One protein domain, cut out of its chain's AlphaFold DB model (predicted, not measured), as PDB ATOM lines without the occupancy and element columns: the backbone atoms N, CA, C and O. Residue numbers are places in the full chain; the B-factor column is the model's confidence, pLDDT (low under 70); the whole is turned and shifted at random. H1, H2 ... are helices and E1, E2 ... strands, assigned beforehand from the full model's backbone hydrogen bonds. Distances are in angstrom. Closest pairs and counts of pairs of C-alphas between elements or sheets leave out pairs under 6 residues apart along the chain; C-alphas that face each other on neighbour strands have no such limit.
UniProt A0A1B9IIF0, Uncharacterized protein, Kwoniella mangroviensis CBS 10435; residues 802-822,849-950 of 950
ATOM      1  N   VAL A 802      -3.969 -24.394  -3.655       88.31
ATOM      2  CA  VAL A 802      -4.683 -24.716  -2.412       88.31
ATOM      3  C   VAL A 802      -6.094 -24.121  -2.460       88.31
ATOM      4  O   VAL A 802      -6.260 -22.926  -2.706       88.31
ATOM      5  N   GLN A 803      -7.120 -24.932  -2.223       88.25
ATOM      6  CA  GLN A 803      -8.514 -24.504  -2.111       88.25
ATOM      7  C   GLN A 803      -9.030 -24.907  -0.734       88.25
ATOM      8  O   GLN A 803      -8.902 -26.064  -0.345       88.25
ATOM      9  N   PHE A 804      -9.607 -23.959  -0.004       88.31
ATOM     10  CA  PHE A 804     -10.088 -24.176   1.358       88.31
ATOM     11  C   PHE A 804     -11.604 -24.333   1.406       88.31
ATOM     12  O   PHE A 804     -12.309 -23.853   0.514       88.31
ATOM     13  N   ASN A 805     -12.107 -24.963   2.465       84.19
ATOM     14  CA  ASN A 805     -13.538 -24.986   2.743       84.19
ATOM     15  C   ASN A 805     -14.044 -23.563   3.082       84.19
ATOM     16  O   ASN A 805     -13.488 -22.892   3.958       84.19
ATOM     17  N   THR A 806     -15.085 -23.090   2.386       74.69
ATOM     18  CA  THR A 806     -15.713 -21.772   2.626       74.69
ATOM     19  C   THR A 806     -17.014 -21.846   3.425       74.69
ATOM     20  O   THR A 806     -17.551 -20.810   3.790       74.69
ATOM     21  N   GLY A 807     -17.528 -23.042   3.729       59.81
ATOM     22  CA  GLY A 807     -18.764 -23.226   4.503       59.81
ATOM     23  C   GLY A 807     -20.072 -23.046   3.717       59.81
ATOM     24  O   GLY A 807     -21.077 -23.636   4.106       59.81
ATOM     25  N   ASP A 808     -20.059 -22.355   2.571       46.81
ATOM     26  CA  ASP A 808     -21.233 -22.051   1.721       46.81
ATOM     27  C   ASP A 808     -21.873 -23.272   1.015       46.81
ATOM     28  O   ASP A 808     -22.580 -23.139   0.018       46.81
ATOM     29  N   SER A 809     -21.656 -24.493   1.510       45.97
ATOM     30  CA  SER A 809     -22.261 -25.731   0.987       45.97
ATOM     31  C   SER A 809     -23.701 -25.946   1.486       45.97
ATOM     32  O   SER A 809     -24.092 -27.067   1.820       45.97
ATOM     33  N   GLN A 810     -24.497 -24.875   1.548       41.72
ATOM     34  CA  GLN A 810     -25.939 -24.959   1.796       41.72
ATOM     35  C   GLN A 810     -26.704 -25.237   0.486       41.72
ATOM     36  O   GLN A 810     -26.180 -25.058  -0.609       41.72
ATOM     37  N   GLU A 811     -27.932 -25.750   0.607       34.22
ATOM     38  CA  GLU A 811     -28.860 -26.014  -0.511       34.22
ATOM     39  C   GLU A 811     -28.339 -26.923  -1.652       34.22
ATOM     40  O   GLU A 811     -28.612 -26.698  -2.829       34.22
ATOM     41  N   GLY A 812     -27.643 -28.024  -1.326       36.50
ATOM     42  CA  GLY A 812     -27.235 -28.989  -2.364       36.50
ATOM     43  C   GLY A 812     -27.007 -30.444  -1.950       36.50
ATOM     44  O   GLY A 812     -27.211 -31.341  -2.770       36.50
ATOM     45  N   GLY A 813     -26.578 -30.720  -0.713       38.22
ATOM     46  CA  GLY A 813     -26.216 -32.084  -0.287       38.22
ATOM     47  C   GLY A 813     -25.087 -32.720  -1.117       38.22
ATOM     48  O   GLY A 813     -24.985 -33.943  -1.187       38.22
ATOM     49  N   GLY A 814     -24.285 -31.900  -1.802       50.66
ATOM     50  CA  GLY A 814     -23.125 -32.322  -2.582       50.66
ATOM     51  C   GLY A 814     -21.833 -32.180  -1.781       50.66
ATOM     52  O   GLY A 814     -21.725 -31.336  -0.894       50.66
ATOM     53  N   VAL A 815     -20.836 -32.998  -2.111       59.78
ATOM     54  CA  VAL A 815     -19.506 -32.930  -1.494       59.78
ATOM     55  C   VAL A 815     -18.756 -31.702  -2.034       59.78
ATOM     56  O   VAL A 815     -18.498 -31.612  -3.234       59.78
ATOM     57  N   GLY A 816     -18.414 -30.750  -1.160       67.00
ATOM     58  CA  GLY A 816     -17.710 -29.518  -1.536       67.00
ATOM     59  C   GLY A 816     -16.261 -29.754  -1.990       67.00
ATOM     60  O   GLY A 816     -15.536 -30.544  -1.386       67.00
ATOM     61  N   ILE A 817     -15.820 -29.051  -3.037       76.06
ATOM     62  CA  ILE A 817     -14.466 -29.186  -3.603       76.06
ATOM     63  C   ILE A 817     -13.485 -28.292  -2.829       76.06
ATOM     64  O   ILE A 817     -13.481 -27.073  -2.994       76.06
ATOM     65  N   TYR A 818     -12.625 -28.910  -2.021       86.31
ATOM     66  CA  TYR A 818     -11.495 -28.269  -1.342       86.31
ATOM     67  C   TYR A 818     -10.314 -29.252  -1.224       86.31
ATOM     68  O   TYR A 818     -10.503 -30.468  -1.306       86.31
ATOM     69  N   SER A 819      -9.087 -28.742  -1.079       89.38
ATOM     70  CA  SER A 819      -7.831 -29.504  -1.204       89.38
ATOM     71  C   SER A 819      -7.740 -30.703  -0.264       89.38
ATOM     72  O   SER A 819      -7.323 -31.776  -0.694       89.38
ATOM     73  N   ALA A 820      -8.157 -30.547   0.993       88.88
ATOM     74  CA  ALA A 820      -8.160 -31.644   1.953       88.88
ATOM     75  C   ALA A 820      -9.161 -32.752   1.569       88.88
ATOM     76  O   ALA A 820      -8.818 -33.933   1.607       88.88
ATOM     77  N   ASN A 821     -10.354 -32.380   1.088       86.38
ATOM     78  CA  ASN A 821     -11.343 -33.329   0.575       86.38
ATOM     79  C   ASN A 821     -10.785 -34.118  -0.617       86.38
ATOM     80  O   ASN A 821     -10.867 -35.342  -0.626       86.38
ATOM     81  N   LEU A 822     -10.159 -33.438  -1.588       86.69
ATOM     82  CA  LEU A 822      -9.568 -34.082  -2.769       86.69
ATOM     83  C   LEU A 822      -8.538 -35.167  -2.397       86.69
ATOM     84  O   LEU A 822      -8.478 -36.185  -3.078       86.69
ATOM     85  N   ARG A 849      -0.194 -18.675  -0.826       81.81
ATOM     86  CA  ARG A 849       0.463 -17.357  -0.761       81.81
ATOM     87  C   ARG A 849       1.324 -17.160   0.487       81.81
ATOM     88  O   ARG A 849       2.195 -16.297   0.481       81.81
ATOM     89  N   SER A 850       1.084 -17.926   1.550       82.56
ATOM     90  CA  SER A 850       1.762 -17.771   2.844       82.56
ATOM     91  C   SER A 850       2.021 -19.117   3.531       82.56
ATOM     92  O   SER A 850       1.568 -20.170   3.081       82.56
ATOM     93  N   LEU A 851       2.743 -19.091   4.655       82.50
ATOM     94  CA  LEU A 851       2.876 -20.255   5.539       82.50
ATOM     95  C   LEU A 851       1.574 -20.545   6.314       82.50
ATOM     96  O   LEU A 851       1.324 -21.684   6.703       82.50
ATOM     97  N   GLU A 852       0.710 -19.545   6.493       85.81
ATOM     98  CA  GLU A 852      -0.604 -19.709   7.127       85.81
ATOM     99  C   GLU A 852      -1.511 -20.608   6.276       85.81
ATOM    100  O   GLU A 852      -2.205 -21.460   6.826       85.81
ATOM    101  N   ASP A 853      -1.422 -20.511   4.943       87.75
ATOM    102  CA  ASP A 853      -2.095 -21.429   4.017       87.75
ATOM    103  C   ASP A 853      -1.649 -22.897   4.236       87.75
ATOM    104  O   ASP A 853      -2.486 -23.803   4.184       87.75
ATOM    105  N   LYS A 854      -0.360 -23.155   4.533       87.69
ATOM    106  CA  LYS A 854       0.156 -24.505   4.871       87.69
ATOM    107  C   LYS A 854      -0.463 -25.013   6.175       87.69
ATOM    108  O   LYS A 854      -0.904 -26.162   6.257       87.69
ATOM    109  N   ASN A 855      -0.507 -24.152   7.190       87.62
ATOM    110  CA  ASN A 855      -1.047 -24.491   8.507       87.62
ATOM    111  C   ASN A 855      -2.559 -24.749   8.426       87.62
ATOM    112  O   ASN A 855      -3.039 -25.760   8.934       87.62
ATOM    113  N   ARG A 856      -3.300 -23.903   7.698       90.62
ATOM    114  CA  ARG A 856      -4.732 -24.082   7.436       90.62
ATOM    115  C   ARG A 856      -5.018 -25.371   6.666       90.62
ATOM    116  O   ARG A 856      -5.909 -26.113   7.065       90.62
ATOM    117  N   LEU A 857      -4.245 -25.680   5.620       90.75
ATOM    118  CA  LEU A 857      -4.371 -26.947   4.888       90.75
ATOM    119  C   LEU A 857      -4.146 -28.153   5.811       90.75
ATOM    120  O   LEU A 857      -4.863 -29.143   5.705       90.75
ATOM    121  N   SER A 858      -3.188 -28.059   6.735       89.88
ATOM    122  CA  SER A 858      -2.906 -29.116   7.714       89.88
ATOM    123  C   SER A 858      -4.081 -29.327   8.680       89.88
ATOM    124  O   SER A 858      -4.465 -30.466   8.937       89.88
ATOM    125  N   VAL A 859      -4.714 -28.249   9.158       89.69
ATOM    126  CA  VAL A 859      -5.919 -28.333  10.005       89.69
ATOM    127  C   VAL A 859      -7.115 -28.899   9.228       89.69
ATOM    128  O   VAL A 859      -7.765 -29.822   9.717       89.69
ATOM    129  N   GLU A 860      -7.375 -28.424   8.005       90.44
ATOM    130  CA  GLU A 860      -8.472 -28.943   7.171       90.44
ATOM    131  C   GLU A 860      -8.250 -30.420   6.786       90.44
ATOM    132  O   GLU A 860      -9.212 -31.188   6.749       90.44
ATOM    133  N   LEU A 861      -7.003 -30.872   6.583       90.81
ATOM    134  CA  LEU A 861      -6.668 -32.295   6.404       90.81
ATOM    135  C   LEU A 861      -7.012 -33.127   7.645       90.81
ATOM    136  O   LEU A 861      -7.675 -34.154   7.514       90.81
ATOM    137  N   ALA A 862      -6.620 -32.685   8.844       89.75
ATOM    138  CA  ALA A 862      -6.943 -33.392  10.085       89.75
ATOM    139  C   ALA A 862      -8.465 -33.476  10.319       89.75
ATOM    140  O   ALA A 862      -8.980 -34.556  10.608       89.75
ATOM    141  N   GLN A 863      -9.193 -32.373  10.112       88.75
ATOM    142  CA  GLN A 863     -10.659 -32.329  10.189       88.75
ATOM    143  C   GLN A 863     -11.315 -33.280   9.177       88.75
ATOM    144  O   GLN A 863     -12.165 -34.086   9.552       88.75
ATOM    145  N   THR A 864     -10.867 -33.263   7.916       88.38
ATOM    146  CA  THR A 864     -11.413 -34.136   6.862       88.38
ATOM    147  C   THR A 864     -11.220 -35.617   7.199       88.38
ATOM    148  O   THR A 864     -12.128 -36.415   6.982       88.38
ATOM    149  N   ILE A 865     -10.073 -36.016   7.766       89.12
ATOM    150  CA  ILE A 865      -9.861 -37.416   8.181       89.12
ATOM    151  C   ILE A 865     -10.832 -37.801   9.302       89.12
ATOM    152  O   ILE A 865     -11.412 -38.880   9.250       89.12
ATOM    153  N   VAL A 866     -11.070 -36.919  10.277       86.81
ATOM    154  CA  VAL A 866     -12.026 -37.164  11.372       86.81
ATOM    155  C   VAL A 866     -13.464 -37.316  10.857       86.81
ATOM    156  O   VAL A 866     -14.184 -38.205  11.312       86.81
ATOM    157  N   GLU A 867     -13.872 -36.535   9.854       85.19
ATOM    158  CA  GLU A 867     -15.160 -36.729   9.171       85.19
ATOM    159  C   GLU A 867     -15.240 -38.079   8.433       85.19
ATOM    160  O   GLU A 867     -16.273 -38.753   8.472       85.19
ATOM    161  N   GLN A 868     -14.154 -38.496   7.772       85.50
ATOM    162  CA  GLN A 868     -14.097 -39.741   6.995       85.50
ATOM    163  C   GLN A 868     -13.979 -40.995   7.876       85.50
ATOM    164  O   GLN A 868     -14.522 -42.032   7.502       85.50
ATOM    165  N   ILE A 869     -13.385 -40.911   9.075       85.94
ATOM    166  CA  ILE A 869     -13.349 -42.008  10.063       85.94
ATOM    167  C   ILE A 869     -14.758 -42.552  10.338       85.94
ATOM    168  O   ILE A 869     -14.957 -43.766  10.334       85.94
ATOM    169  N   ASN A 870     -15.749 -41.673  10.515       81.00
ATOM    170  CA  ASN A 870     -17.135 -42.080  10.771       81.00
ATOM    171  C   ASN A 870     -17.755 -42.840   9.586       81.00
ATOM    172  O   ASN A 870     -18.586 -43.725   9.790       81.00
ATOM    173  N   ARG A 871     -17.324 -42.537   8.352       81.56
ATOM    174  CA  ARG A 871     -17.710 -43.304   7.159       81.56
ATOM    175  C   ARG A 871     -16.995 -44.646   7.134       81.56
ATOM    176  O   ARG A 871     -17.661 -45.662   7.047       81.56
ATOM    177  N   TRP A 872     -15.681 -44.679   7.350       85.38
ATOM    178  CA  TRP A 872     -14.911 -45.927   7.341       85.38
ATOM    179  C   TRP A 872     -15.363 -46.922   8.419       85.38
ATOM    180  O   TRP A 872     -15.397 -48.118   8.145       85.38
ATOM    181  N   ILE A 873     -15.759 -46.454   9.611       82.75
ATOM    182  CA  ILE A 873     -16.410 -47.291  10.639       82.75
ATOM    183  C   ILE A 873     -17.668 -47.950  10.056       82.75
ATOM    184  O   ILE A 873     -17.814 -49.172  10.125       82.75
ATOM    185  N   LYS A 874     -18.544 -47.148   9.434       81.19
ATOM    186  CA  LYS A 874     -19.770 -47.626   8.789       81.19
ATOM    187  C   LYS A 874     -19.459 -48.622   7.668       81.19
ATOM    188  O   LYS A 874     -19.917 -49.758   7.739       81.19
ATOM    189  N   ASP A 875     -18.632 -48.235   6.701       79.94
ATOM    190  CA  ASP A 875     -18.286 -49.029   5.521       79.94
ATOM    191  C   ASP A 875     -17.670 -50.385   5.909       79.94
ATOM    192  O   ASP A 875     -18.010 -51.414   5.325       79.94
ATOM    193  N   ILE A 876     -16.792 -50.421   6.919       80.62
ATOM    194  CA  ILE A 876     -16.171 -51.663   7.409       80.62
ATOM    195  C   ILE A 876     -17.203 -52.553   8.117       80.62
ATOM    196  O   ILE A 876     -17.164 -53.774   7.933       80.62
ATOM    197  N   SER A 877     -18.136 -51.965   8.875       76.69
ATOM    198  CA  SER A 877     -19.217 -52.707   9.538       76.69
ATOM    199  C   SER A 877     -20.236 -53.289   8.546       76.69
ATOM    200  O   SER A 877     -20.559 -54.470   8.636       76.69
ATOM    201  N   GLU A 878     -20.668 -52.516   7.540       76.00
ATOM    202  CA  GLU A 878     -21.656 -52.948   6.536       76.00
ATOM    203  C   GLU A 878     -21.084 -54.003   5.571       76.00
ATOM    204  O   GLU A 878     -21.809 -54.899   5.140       76.00
ATOM    205  N   ASN A 879     -19.780 -53.961   5.265       66.00
ATOM    206  CA  ASN A 879     -19.130 -54.968   4.413       66.00
ATOM    207  C   ASN A 879     -18.710 -56.253   5.159       66.00
ATOM    208  O   ASN A 879     -18.292 -57.214   4.510       66.00
ATOM    209  N   THR A 880     -18.788 -56.304   6.498       61.97
ATOM    210  CA  THR A 880     -18.213 -57.419   7.276       61.97
ATOM    211  C   THR A 880     -19.106 -57.867   8.443       61.97
ATOM    212  O   THR A 880     -18.779 -57.668   9.609       61.97
ATOM    213  N   ASN A 881     -20.203 -58.567   8.121       58.44
ATOM    214  CA  ASN A 881     -21.277 -59.032   9.029       58.44
ATOM    215  C   ASN A 881     -20.877 -59.837  10.299       58.44
ATOM    216  O   ASN A 881     -21.762 -60.231  11.054       58.44
ATOM    217  N   MET A 882     -19.594 -60.129  10.539       58.12
ATOM    218  CA  MET A 882     -19.089 -60.816  11.741       58.12
ATOM    219  C   MET A 882     -17.698 -60.303  12.165       58.12
ATOM    220  O   MET A 882     -16.760 -61.086  12.317       58.12
ATOM    221  N   MET A 883     -17.543 -58.988  12.346       66.12
ATOM    222  CA  MET A 883     -16.380 -58.418  13.044       66.12
ATOM    223  C   MET A 883     -16.756 -57.892  14.423       66.12
ATOM    224  O   MET A 883     -17.777 -57.232  14.589       66.12
ATOM    225  N   ASP A 884     -15.890 -58.165  15.394       74.38
ATOM    226  CA  ASP A 884     -15.954 -57.574  16.730       74.38
ATOM    227  C   ASP A 884     -15.556 -56.084  16.700       74.38
ATOM    228  O   ASP A 884     -14.772 -55.652  15.848       74.38
ATOM    229  N   GLU A 885     -16.057 -55.296  17.652       73.75
ATOM    230  CA  GLU A 885     -15.837 -53.845  17.729       73.75
ATOM    231  C   GLU A 885     -14.339 -53.505  17.815       73.75
ATOM    232  O   GLU A 885     -13.865 -52.582  17.142       73.75
ATOM    233  N   GLN A 886     -13.551 -54.321  18.528       76.19
ATOM    234  CA  GLN A 886     -12.092 -54.179  18.587       76.19
ATOM    235  C   GLN A 886     -11.425 -54.372  17.216       76.19
ATOM    236  O   GLN A 886     -10.428 -53.715  16.907       76.19
ATOM    237  N   GLN A 887     -11.971 -55.247  16.368       78.44
ATOM    238  CA  GLN A 887     -11.432 -55.522  15.034       78.44
ATOM    239  C   GLN A 887     -11.801 -54.419  14.034       78.44
ATOM    240  O   GLN A 887     -10.964 -54.041  13.212       78.44
ATOM    241  N   ILE A 888     -13.017 -53.864  14.135       79.12
ATOM    242  CA  ILE A 888     -13.438 -52.682  13.368       79.12
ATOM    243  C   ILE A 888     -12.544 -51.495  13.742       79.12
ATOM    244  O   ILE A 888     -11.895 -50.919  12.869       79.12
ATOM    245  N   ARG A 889     -12.417 -51.192  15.043       81.19
ATOM    246  CA  ARG A 889     -11.533 -50.138  15.567       81.19
ATOM    247  C   ARG A 889     -10.094 -50.297  15.081       81.19
ATOM    248  O   ARG A 889      -9.498 -49.327  14.616       81.19
ATOM    249  N   ARG A 890      -9.544 -51.515  15.141       82.81
ATOM    250  CA  ARG A 890      -8.192 -51.809  14.657       82.81
ATOM    251  C   ARG A 890      -8.035 -51.502  13.165       82.81
ATOM    252  O   ARG A 890      -7.103 -50.789  12.808       82.81
ATOM    253  N   ARG A 891      -8.946 -51.975  12.305       82.81
ATOM    254  CA  ARG A 891      -8.903 -51.695  10.855       82.81
ATOM    255  C   ARG A 891      -9.050 -50.205  10.536       82.81
ATOM    256  O   ARG A 891      -8.395 -49.709   9.623       82.81
ATOM    257  N   VAL A 892      -9.880 -49.484  11.291       85.31
ATOM    258  CA  VAL A 892     -10.042 -48.029  11.151       85.31
ATOM    259  C   VAL A 892      -8.747 -47.304  11.523       85.31
ATOM    260  O   VAL A 892      -8.293 -46.469  10.746       85.31
ATOM    261  N   MET A 893      -8.099 -47.667  12.635       84.56
ATOM    262  CA  MET A 893      -6.788 -47.112  13.010       84.56
ATOM    263  C   MET A 893      -5.695 -47.454  11.987       84.56
ATOM    264  O   MET A 893      -4.933 -46.573  11.598       84.56
ATOM    265  N   GLU A 894      -5.665 -48.686  11.468       86.12
ATOM    266  CA  GLU A 894      -4.750 -49.088  10.390       86.12
ATOM    267  C   GLU A 894      -4.968 -48.238   9.112       86.12
ATOM    268  O   GLU A 894      -3.988 -47.799   8.504       86.12
ATOM    269  N   LYS A 895      -6.220 -47.896   8.740       85.62
ATOM    270  CA  LYS A 895      -6.502 -46.948   7.637       85.62
ATOM    271  C   LYS A 895      -6.108 -45.504   7.988       85.62
ATOM    272  O   LYS A 895      -5.560 -44.813   7.128       85.62
ATOM    273  N   VAL A 896      -6.311 -45.043   9.225       88.06
ATOM    274  CA  VAL A 896      -5.892 -43.702   9.686       88.06
ATOM    275  C   VAL A 896      -4.374 -43.534   9.613       88.06
ATOM    276  O   VAL A 896      -3.903 -42.571   9.012       88.06
ATOM    277  N   ASP A 897      -3.592 -44.473  10.145       86.62
ATOM    278  CA  ASP A 897      -2.126 -44.381  10.130       86.62
ATOM    279  C   ASP A 897      -1.549 -44.530   8.714       86.62
ATOM    280  O   ASP A 897      -0.569 -43.864   8.361       86.62
ATOM    281  N   MET A 898      -2.194 -45.332   7.859       87.25
ATOM    282  CA  MET A 898      -1.897 -45.374   6.427       87.25
ATOM    283  C   MET A 898      -2.198 -44.026   5.743       87.25
ATOM    284  O   MET A 898      -1.385 -43.564   4.941       87.25
ATOM    285  N   THR A 899      -3.293 -43.349   6.117       88.31
ATOM    286  CA  THR A 899      -3.643 -42.000   5.623       88.31
ATOM    287  C   THR A 899      -2.614 -40.959   6.063       88.31
ATOM    288  O   THR A 899      -2.106 -40.209   5.230       88.31
ATOM    289  N   LYS A 900      -2.232 -40.945   7.350       88.81
ATOM    290  CA  LYS A 900      -1.176 -40.063   7.881       88.81
ATOM    291  C   LYS A 900       0.141 -40.265   7.130       88.81
ATOM    292  O   LYS A 900       0.754 -39.294   6.690       88.81
ATOM    293  N   ARG A 901       0.565 -41.521   6.937       86.69
ATOM    294  CA  ARG A 901       1.796 -41.870   6.205       86.69
ATOM    295  C   ARG A 901       1.739 -41.450   4.736       86.69
ATOM    296  O   ARG A 901       2.738 -40.960   4.216       86.69
ATOM    297  N   MET A 902       0.591 -41.615   4.078       88.50
ATOM    298  CA  MET A 902       0.376 -41.133   2.713       88.50
ATOM    299  C   MET A 902       0.530 -39.609   2.649       88.50
ATOM    300  O   MET A 902       1.336 -39.130   1.858       88.50
ATOM    301  N   ILE A 903      -0.136 -38.853   3.530       89.12
ATOM    302  CA  ILE A 903      -0.061 -37.382   3.542       89.12
ATOM    303  C   ILE A 903       1.378 -36.903   3.761       89.12
ATOM    304  O   ILE A 903       1.872 -36.119   2.951       89.12
ATOM    305  N   ARG A 904       2.082 -37.432   4.776       86.69
ATOM    306  CA  ARG A 904       3.494 -37.098   5.056       86.69
ATOM    307  C   ARG A 904       4.398 -37.297   3.834       86.69
ATOM    308  O   ARG A 904       5.228 -36.442   3.542       86.69
ATOM    309  N   ASN A 905       4.212 -38.403   3.111       83.50
ATOM    310  CA  ASN A 905       5.109 -38.824   2.031       83.50
ATOM    311  C   ASN A 905       4.721 -38.299   0.635       83.50
ATOM    312  O   ASN A 905       5.570 -38.268  -0.255       83.50
ATOM    313  N   LYS A 906       3.444 -37.963   0.404       85.88
ATOM    314  CA  LYS A 906       2.887 -37.687  -0.936       85.88
ATOM    315  C   LYS A 906       2.225 -36.323  -1.089       85.88
ATOM    316  O   LYS A 906       1.997 -35.921  -2.230       85.88
ATOM    317  N   VAL A 907       1.940 -35.610   0.003       88.50
ATOM    318  CA  VAL A 907       1.365 -34.260  -0.043       88.50
ATOM    319  C   VAL A 907       2.431 -33.235   0.348       88.50
ATOM    320  O   VAL A 907       2.877 -33.163   1.494       88.50
ATOM    321  N   LYS A 908       2.848 -32.430  -0.632       88.31
ATOM    322  CA  LYS A 908       3.798 -31.323  -0.458       88.31
ATOM    323  C   LYS A 908       3.068 -29.977  -0.518       88.31
ATOM    324  O   LYS A 908       1.974 -29.868  -1.077       88.31
ATOM    325  N   PHE A 909       3.684 -28.935   0.030       85.75
ATOM    326  CA  PHE A 909       3.203 -27.558  -0.080       85.75
ATOM    327  C   PHE A 909       4.299 -26.662  -0.669       85.75
ATOM    328  O   PHE A 909       5.475 -26.914  -0.434       85.75
ATOM    329  N   VAL A 910       3.946 -25.618  -1.417       83.44
ATOM    330  CA  VAL A 910       4.893 -24.597  -1.903       83.44
ATOM    331  C   VAL A 910       4.270 -23.211  -1.731       83.44
ATOM    332  O   VAL A 910       3.102 -22.998  -2.048       83.44
ATOM    333  N   ILE A 911       5.050 -22.253  -1.235       79.69
ATOM    334  CA  ILE A 911       4.653 -20.842  -1.233       79.69
ATOM    335  C   ILE A 911       4.991 -20.260  -2.609       79.69
ATOM    336  O   ILE A 911       6.105 -20.437  -3.095       79.69
ATOM    337  N   ILE A 912       4.026 -19.584  -3.232       74.25
ATOM    338  CA  ILE A 912       4.219 -18.773  -4.438       74.25
ATOM    339  C   ILE A 912       3.586 -17.411  -4.154       74.25
ATOM    340  O   ILE A 912       2.374 -17.314  -3.951       74.25
ATOM    341  N   SER A 913       4.412 -16.366  -4.102       62.44
ATOM    342  CA  SER A 913       3.951 -15.000  -3.843       62.44
ATOM    343  C   SER A 913       3.744 -14.212  -5.143       62.44
ATOM    344  O   SER A 913       4.351 -14.511  -6.172       62.44
ATOM    345  N   SER A 914       2.902 -13.178  -5.084       55.59
ATOM    346  CA  SER A 914       2.741 -12.177  -6.151       55.59
ATOM    347  C   SER A 914       4.012 -11.365  -6.411       55.59
ATOM    348  O   SER A 914       4.196 -10.833  -7.504       55.59
ATOM    349  N   ASP A 915       4.870 -11.270  -5.397       45.81
ATOM    350  CA  ASP A 915       5.955 -10.296  -5.325       45.81
ATOM    351  C   ASP A 915       7.298 -10.932  -5.725       45.81
ATOM    352  O   ASP A 915       8.226 -10.229  -6.132       45.81
ATOM    353  N   SER A 916       7.400 -12.270  -5.677       45.31
ATOM    354  CA  SER A 916       8.531 -13.001  -6.243       45.31
ATOM    355  C   SER A 916       8.495 -12.933  -7.775       45.31
ATOM    356  O   SER A 916       7.560 -13.398  -8.426       45.31
ATOM    357  N   GLN A 917       9.548 -12.360  -8.369       48.25
ATOM    358  CA  GLN A 917       9.730 -12.294  -9.826       48.25
ATOM    359  C   GLN A 917       9.731 -13.702 -10.452       48.25
ATOM    360  O   GLN A 917      10.030 -14.689  -9.782       48.25
ATOM    361  N   GLN A 918       9.471 -13.820 -11.760       46.94
ATOM    362  CA  GLN A 918       9.315 -15.128 -12.425       46.94
ATOM    363  C   GLN A 918      10.522 -16.073 -12.244       46.94
ATOM    364  O   GLN A 918      10.329 -17.281 -12.125       46.94
ATOM    365  N   GLN A 919      11.749 -15.545 -12.150       42.09
ATOM    366  CA  GLN A 919      12.939 -16.344 -11.816       42.09
ATOM    367  C   GLN A 919      12.914 -16.867 -10.371       42.09
ATOM    368  O   GLN A 919      13.226 -18.034 -10.136       42.09
ATOM    369  N   GLN A 920      12.484 -16.047  -9.407       42.44
ATOM    370  CA  GLN A 920      12.294 -16.494  -8.027       42.44
ATOM    371  C   GLN A 920      11.200 -17.559  -7.956       42.44
ATOM    372  O   GLN A 920      11.473 -18.621  -7.419       42.44
ATOM    373  N   GLN A 921      10.029 -17.366  -8.576       48.50
ATOM    374  CA  GLN A 921       8.970 -18.393  -8.614       48.50
ATOM    375  C   GLN A 921       9.444 -19.723  -9.228       48.50
ATOM    376  O   GLN A 921       9.006 -20.794  -8.808       48.50
ATOM    377  N   GLN A 922      10.358 -19.686 -10.205       48.47
ATOM    378  CA  GLN A 922      11.000 -20.895 -10.726       48.47
ATOM    379  C   GLN A 922      11.924 -21.539  -9.681       48.47
ATOM    380  O   GLN A 922      11.798 -22.739  -9.451       48.47
ATOM    381  N   ALA A 923      12.755 -20.760  -8.983       45.81
ATOM    382  CA  ALA A 923      13.558 -21.237  -7.854       45.81
ATOM    383  C   ALA A 923      12.708 -21.736  -6.663       45.81
ATOM    384  O   ALA A 923      13.137 -22.626  -5.937       45.81
ATOM    385  N   GLU A 924      11.490 -21.218  -6.456       48.72
ATOM    386  CA  GLU A 924      10.552 -21.728  -5.444       48.72
ATOM    387  C   GLU A 924       9.953 -23.077  -5.842       48.72
ATOM    388  O   GLU A 924       9.764 -23.937  -4.988       48.72
ATOM    389  N   ILE A 925       9.736 -23.304  -7.139       51.47
ATOM    390  CA  ILE A 925       9.302 -24.600  -7.676       51.47
ATOM    391  C   ILE A 925      10.473 -25.595  -7.747       51.47
ATOM    392  O   ILE A 925      10.252 -26.795  -7.651       51.47
ATOM    393  N   GLU A 926      11.728 -25.140  -7.795       49.00
ATOM    394  CA  GLU A 926      12.884 -26.009  -7.516       49.00
ATOM    395  C   GLU A 926      12.962 -26.479  -6.051       49.00
ATOM    396  O   GLU A 926      13.637 -27.470  -5.777       49.00
ATOM    397  N   LYS A 927      12.225 -25.866  -5.108       51.72
ATOM    398  CA  LYS A 927      12.081 -26.356  -3.719       51.72
ATOM    399  C   LYS A 927      11.151 -27.588  -3.626       51.72
ATOM    400  O   LYS A 927      10.407 -27.720  -2.653       51.72
ATOM    401  N   PHE A 928      11.196 -28.494  -4.610       50.72
ATOM    402  CA  PHE A 928      10.616 -29.841  -4.497       50.72
ATOM    403  C   PHE A 928      11.369 -30.711  -3.467       50.72
ATOM    404  O   PHE A 928      10.803 -31.696  -2.986       50.72
ATOM    405  N   ASP A 929      12.599 -30.327  -3.095       42.50
ATOM    406  CA  ASP A 929      13.358 -30.878  -1.961       42.50
ATOM    407  C   ASP A 929      12.602 -30.730  -0.624       42.50
ATOM    408  O   ASP A 929      11.905 -29.742  -0.374       42.50
ATOM    409  N   ASP A 930      12.795 -31.694   0.277       46.44
ATOM    410  CA  ASP A 930      11.836 -32.073   1.333       46.44
ATOM    411  C   ASP A 930      11.509 -31.038   2.424       46.44
ATOM    412  O   ASP A 930      10.607 -31.254   3.234       46.44
ATOM    413  N   THR A 931      12.169 -29.880   2.408       46.00
ATOM    414  CA  THR A 931      11.949 -28.744   3.324       46.00
ATOM    415  C   THR A 931      10.500 -28.243   3.430       46.00
ATOM    416  O   THR A 931      10.159 -27.625   4.434       46.00
ATOM    417  N   ASN A 932       9.634 -28.511   2.442       52.19
ATOM    418  CA  ASN A 932       8.221 -28.102   2.469       52.19
ATOM    419  C   ASN A 932       7.210 -29.265   2.497       52.19
ATOM    420  O   ASN A 932       6.008 -29.040   2.321       52.19
ATOM    421  N   ASN A 933       7.655 -30.499   2.742       63.50
ATOM    422  CA  ASN A 933       6.745 -31.631   2.924       63.50
ATOM    423  C   ASN A 933       5.814 -31.409   4.133       63.50
ATOM    424  O   ASN A 933       6.087 -30.597   5.027       63.50
ATOM    425  N   LEU A 934       4.733 -32.187   4.197       72.50
ATOM    426  CA  LEU A 934       3.912 -32.340   5.400       72.50
ATOM    427  C   LEU A 934       4.462 -33.441   6.330       72.50
ATOM    428  O   LEU A 934       3.685 -34.156   6.951       72.50
ATOM    429  N   ASN A 935       5.792 -33.585   6.441       70.50
ATOM    430  CA  ASN A 935       6.454 -34.614   7.265       70.50
ATOM    431  C   ASN A 935       5.941 -34.624   8.720       70.50
ATOM    432  O   ASN A 935       5.717 -35.690   9.291       70.50
ATOM    433  N   ASP A 936       5.712 -33.434   9.281       74.25
ATOM    434  CA  ASP A 936       5.315 -33.220  10.678       74.25
ATOM    435  C   ASP A 936       3.791 -33.320  10.902       74.25
ATOM    436  O   ASP A 936       3.311 -33.127  12.017       74.25
ATOM    437  N   PHE A 937       3.002 -33.598   9.854       83.94
ATOM    438  CA  PHE A 937       1.541 -33.672   9.942       83.94
ATOM    439  C   PHE A 937       1.090 -34.818  10.850       83.94
ATOM    440  O   PHE A 937       1.391 -35.981  10.578       83.94
ATOM    441  N   ASP A 938       0.299 -34.524  11.878       81.75
ATOM    442  CA  ASP A 938      -0.403 -35.525  12.683       81.75
ATOM    443  C   ASP A 938      -1.824 -35.051  13.023       81.75
ATOM    444  O   ASP A 938      -2.175 -33.886  12.832       81.75
ATOM    445  N   ILE A 939      -2.645 -35.970  13.528       81.69
ATOM    446  CA  ILE A 939      -3.994 -35.698  14.027       81.69
ATOM    447  C   ILE A 939      -3.909 -35.701  15.560       81.69
ATOM    448  O   ILE A 939      -3.585 -36.754  16.121       81.69
ATOM    449  N   PRO A 940      -4.193 -34.579  16.249       80.81
ATOM    450  CA  PRO A 940      -4.250 -34.537  17.707       80.81
ATOM    451  C   PRO A 940      -5.206 -35.598  18.262       80.81
ATOM    452  O   PRO A 940      -6.297 -35.788  17.726       80.81
ATOM    453  N   GLN A 941      -4.827 -36.266  19.356       73.50
ATOM    454  CA  GLN A 941      -5.665 -37.305  19.977       73.50
ATOM    455  C   GLN A 941      -7.048 -36.770  20.384       73.50
ATOM    456  O   GLN A 941      -8.043 -37.467  20.229       73.50
ATOM    457  N   GLU A 942      -7.110 -35.503  20.801       75.50
ATOM    458  CA  GLU A 942      -8.331 -34.753  21.136       75.50
ATOM    459  C   GLU A 942      -9.337 -34.640  19.975       75.50
ATOM    460  O   GLU A 942     -10.521 -34.416  20.210       75.50
ATOM    461  N   MET A 943      -8.884 -34.791  18.723       77.56
ATOM    462  CA  MET A 943      -9.741 -34.744  17.533       77.56
ATOM    463  C   MET A 943     -10.245 -36.127  17.094       77.56
ATOM    464  O   MET A 943     -11.122 -36.204  16.235       77.56
ATOM    465  N   LEU A 944      -9.707 -37.226  17.633       77.56
ATOM    466  CA  LEU A 944     -10.152 -38.572  17.267       77.56
ATOM    467  C   LEU A 944     -11.504 -38.892  17.937       77.56
ATOM    468  O   LEU A 944     -11.681 -38.595  19.119       77.56
ATOM    469  N   PRO A 945     -12.462 -39.535  17.235       75.56
ATOM    470  CA  PRO A 945     -13.727 -39.939  17.844       75.56
ATOM    471  C   PRO A 945     -13.505 -40.833  19.079       75.56
ATOM    472  O   PRO A 945     -12.672 -41.740  18.998       75.56
ATOM    473  N   PRO A 946     -14.259 -40.667  20.189       68.69
ATOM    474  CA  PRO A 946     -14.011 -41.384  21.450       68.69
ATOM    475  C   PRO A 946     -13.921 -42.912  21.323       68.69
ATOM    476  O   PRO A 946     -13.137 -43.545  22.026       68.69
ATOM    477  N   VAL A 947     -14.657 -43.490  20.367       66.31
ATOM    478  CA  VAL A 947     -14.635 -44.918  19.987       66.31
ATOM    479  C   VAL A 947     -13.218 -45.426  19.658       66.31
ATOM    480  O   VAL A 947     -12.932 -46.609  19.818       66.31
ATOM    481  N   LEU A 948     -12.306 -44.549  19.222       64.50
ATOM    482  CA  LEU A 948     -10.930 -44.899  18.862       64.50
ATOM    483  C   LEU A 948      -9.898 -44.654  19.980       64.50
ATOM    484  O   LEU A 948      -8.760 -45.105  19.833       64.50
ATOM    485  N   VAL A 949     -10.260 -43.979  21.078       61.72
ATOM    486  CA  VAL A 949      -9.299 -43.352  22.016       61.72
ATOM    487  C   VAL A 949      -9.039 -44.157  23.304       61.72
ATOM    488  O   VAL A 949      -7.993 -43.966  23.916       61.72
ATOM    489  N   VAL A 950      -9.944 -45.065  23.698       53.66
ATOM    490  CA  VAL A 950      -9.928 -45.788  25.000       53.66
ATOM    491  C   VAL A 950      -8.937 -46.948  25.071       53.66
ATOM    492  O   VAL A 950      -9.053 -47.844  24.207       53.66
TER     493      VAL A 950
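Overview. This is residues 802 to 822 and 849 to 950 of the 950 residues of an uncharacterized protein of Kwoniella mangroviensis CBS 10435 (UniProt A0A1B9IIF0). The domain is a long helical hairpin, H2 and H3, which pack on each other near the turn that joins them; the strand E1 prolongs H3 away from that turn, and the small helix H4 sits off the helices at this far end. The four-residue helix H1 packs on H2, residues 810 to 815 of the stretch before H1 stick out, and a long tail with no named element, residues 926 to 950, folds back from the H4 end toward the hairpin. The printed part has 123 residues, with four named helices and one named strand in the order H1, H2, H3, E1, H4, and its class is mostly helix. It is loose, with a radius of gyration of the C-alphas of 17.8 A, and elongated, spanning 60 by 38 by 25 A.

Arrangement. The printed part begins with a stretch of 17 residues with no named element, residues 802 to 818; residues 810 to 815 stand free. H1, residues 819 to 822, touches H2, residues 851 to 878; the closest C-alphas are those of Ala 820 and Leu 861, 4.7 A apart. H2 touches H1 with residues 857 to 864 alone. H2 has a kink of 28 degrees near residue 870. H2 and H3, residues 885 to 906, form a helical hairpin: they touch and run opposite ways at a shallow tilt of 31 degrees. Their closest C-alphas are those of Ile 873 and Val 892, 6.4 A apart; H2 touches H3 with residues 865 to 877 alone, and H3 touches H2 with residues 888 to 896 alone. H3 and E1, residues 907 to 911, meet only through their link, a tight one with 0 residues between them. E1 pairs with no named strand; its closest C-alpha pair with H2 is Phe 909 and Lys 854, 6.6 A apart. The closest C-alphas of E1 and H4, residues 918 to 925, are those of Val 910 and Ile 925, 7.3 A apart. H4 is apart from H1, H2 and H3, and H1 is apart from H3 and from E1. Every O i to N i+4 pair is within hydrogen-bond range in H3 and H4, against 22 of 24 in H2, while H1 is too short for such a pair.

Along the chain. H1 begins at residue 819, whose C-alpha is at (-7.831, -29.504, -1.204), and ends at residue 822. H2, the longest helix with 28 residues, starts with C-alpha 851 at (2.876, -20.255, 5.539) and measures 40.9 A from first to last C-alpha. H3 has 22 residues and measures 31.0 A. E1, residues 907 to 911, is 13.9 A long. H4, 10.6 A long, ends with C-alpha 925 at (9.302, -24.600, -7.676).

Size, cuts and confidence. The two C-alphas farthest apart are those of Met 882 and Gln 917, at 60.4 A. Residues 823 to 848 are not printed, and C-alphas 822 and 849 stand 19.6 A apart across this cut, which lies in the link from H1 to H2. Of the links that are printed whole, H3 to E1 is tight, H2 to H3 and E1 to H4 are short with 6 residues each, and none is long. The printed part ends at residue 950, the chain's last residue. The mean pLDDT of the printed part is 73.1, and 41 residues are under 70: residues 807 to 816, 879 to 883, 913 to 933 and 946 to 950. H4 has a mean pLDDT of 47.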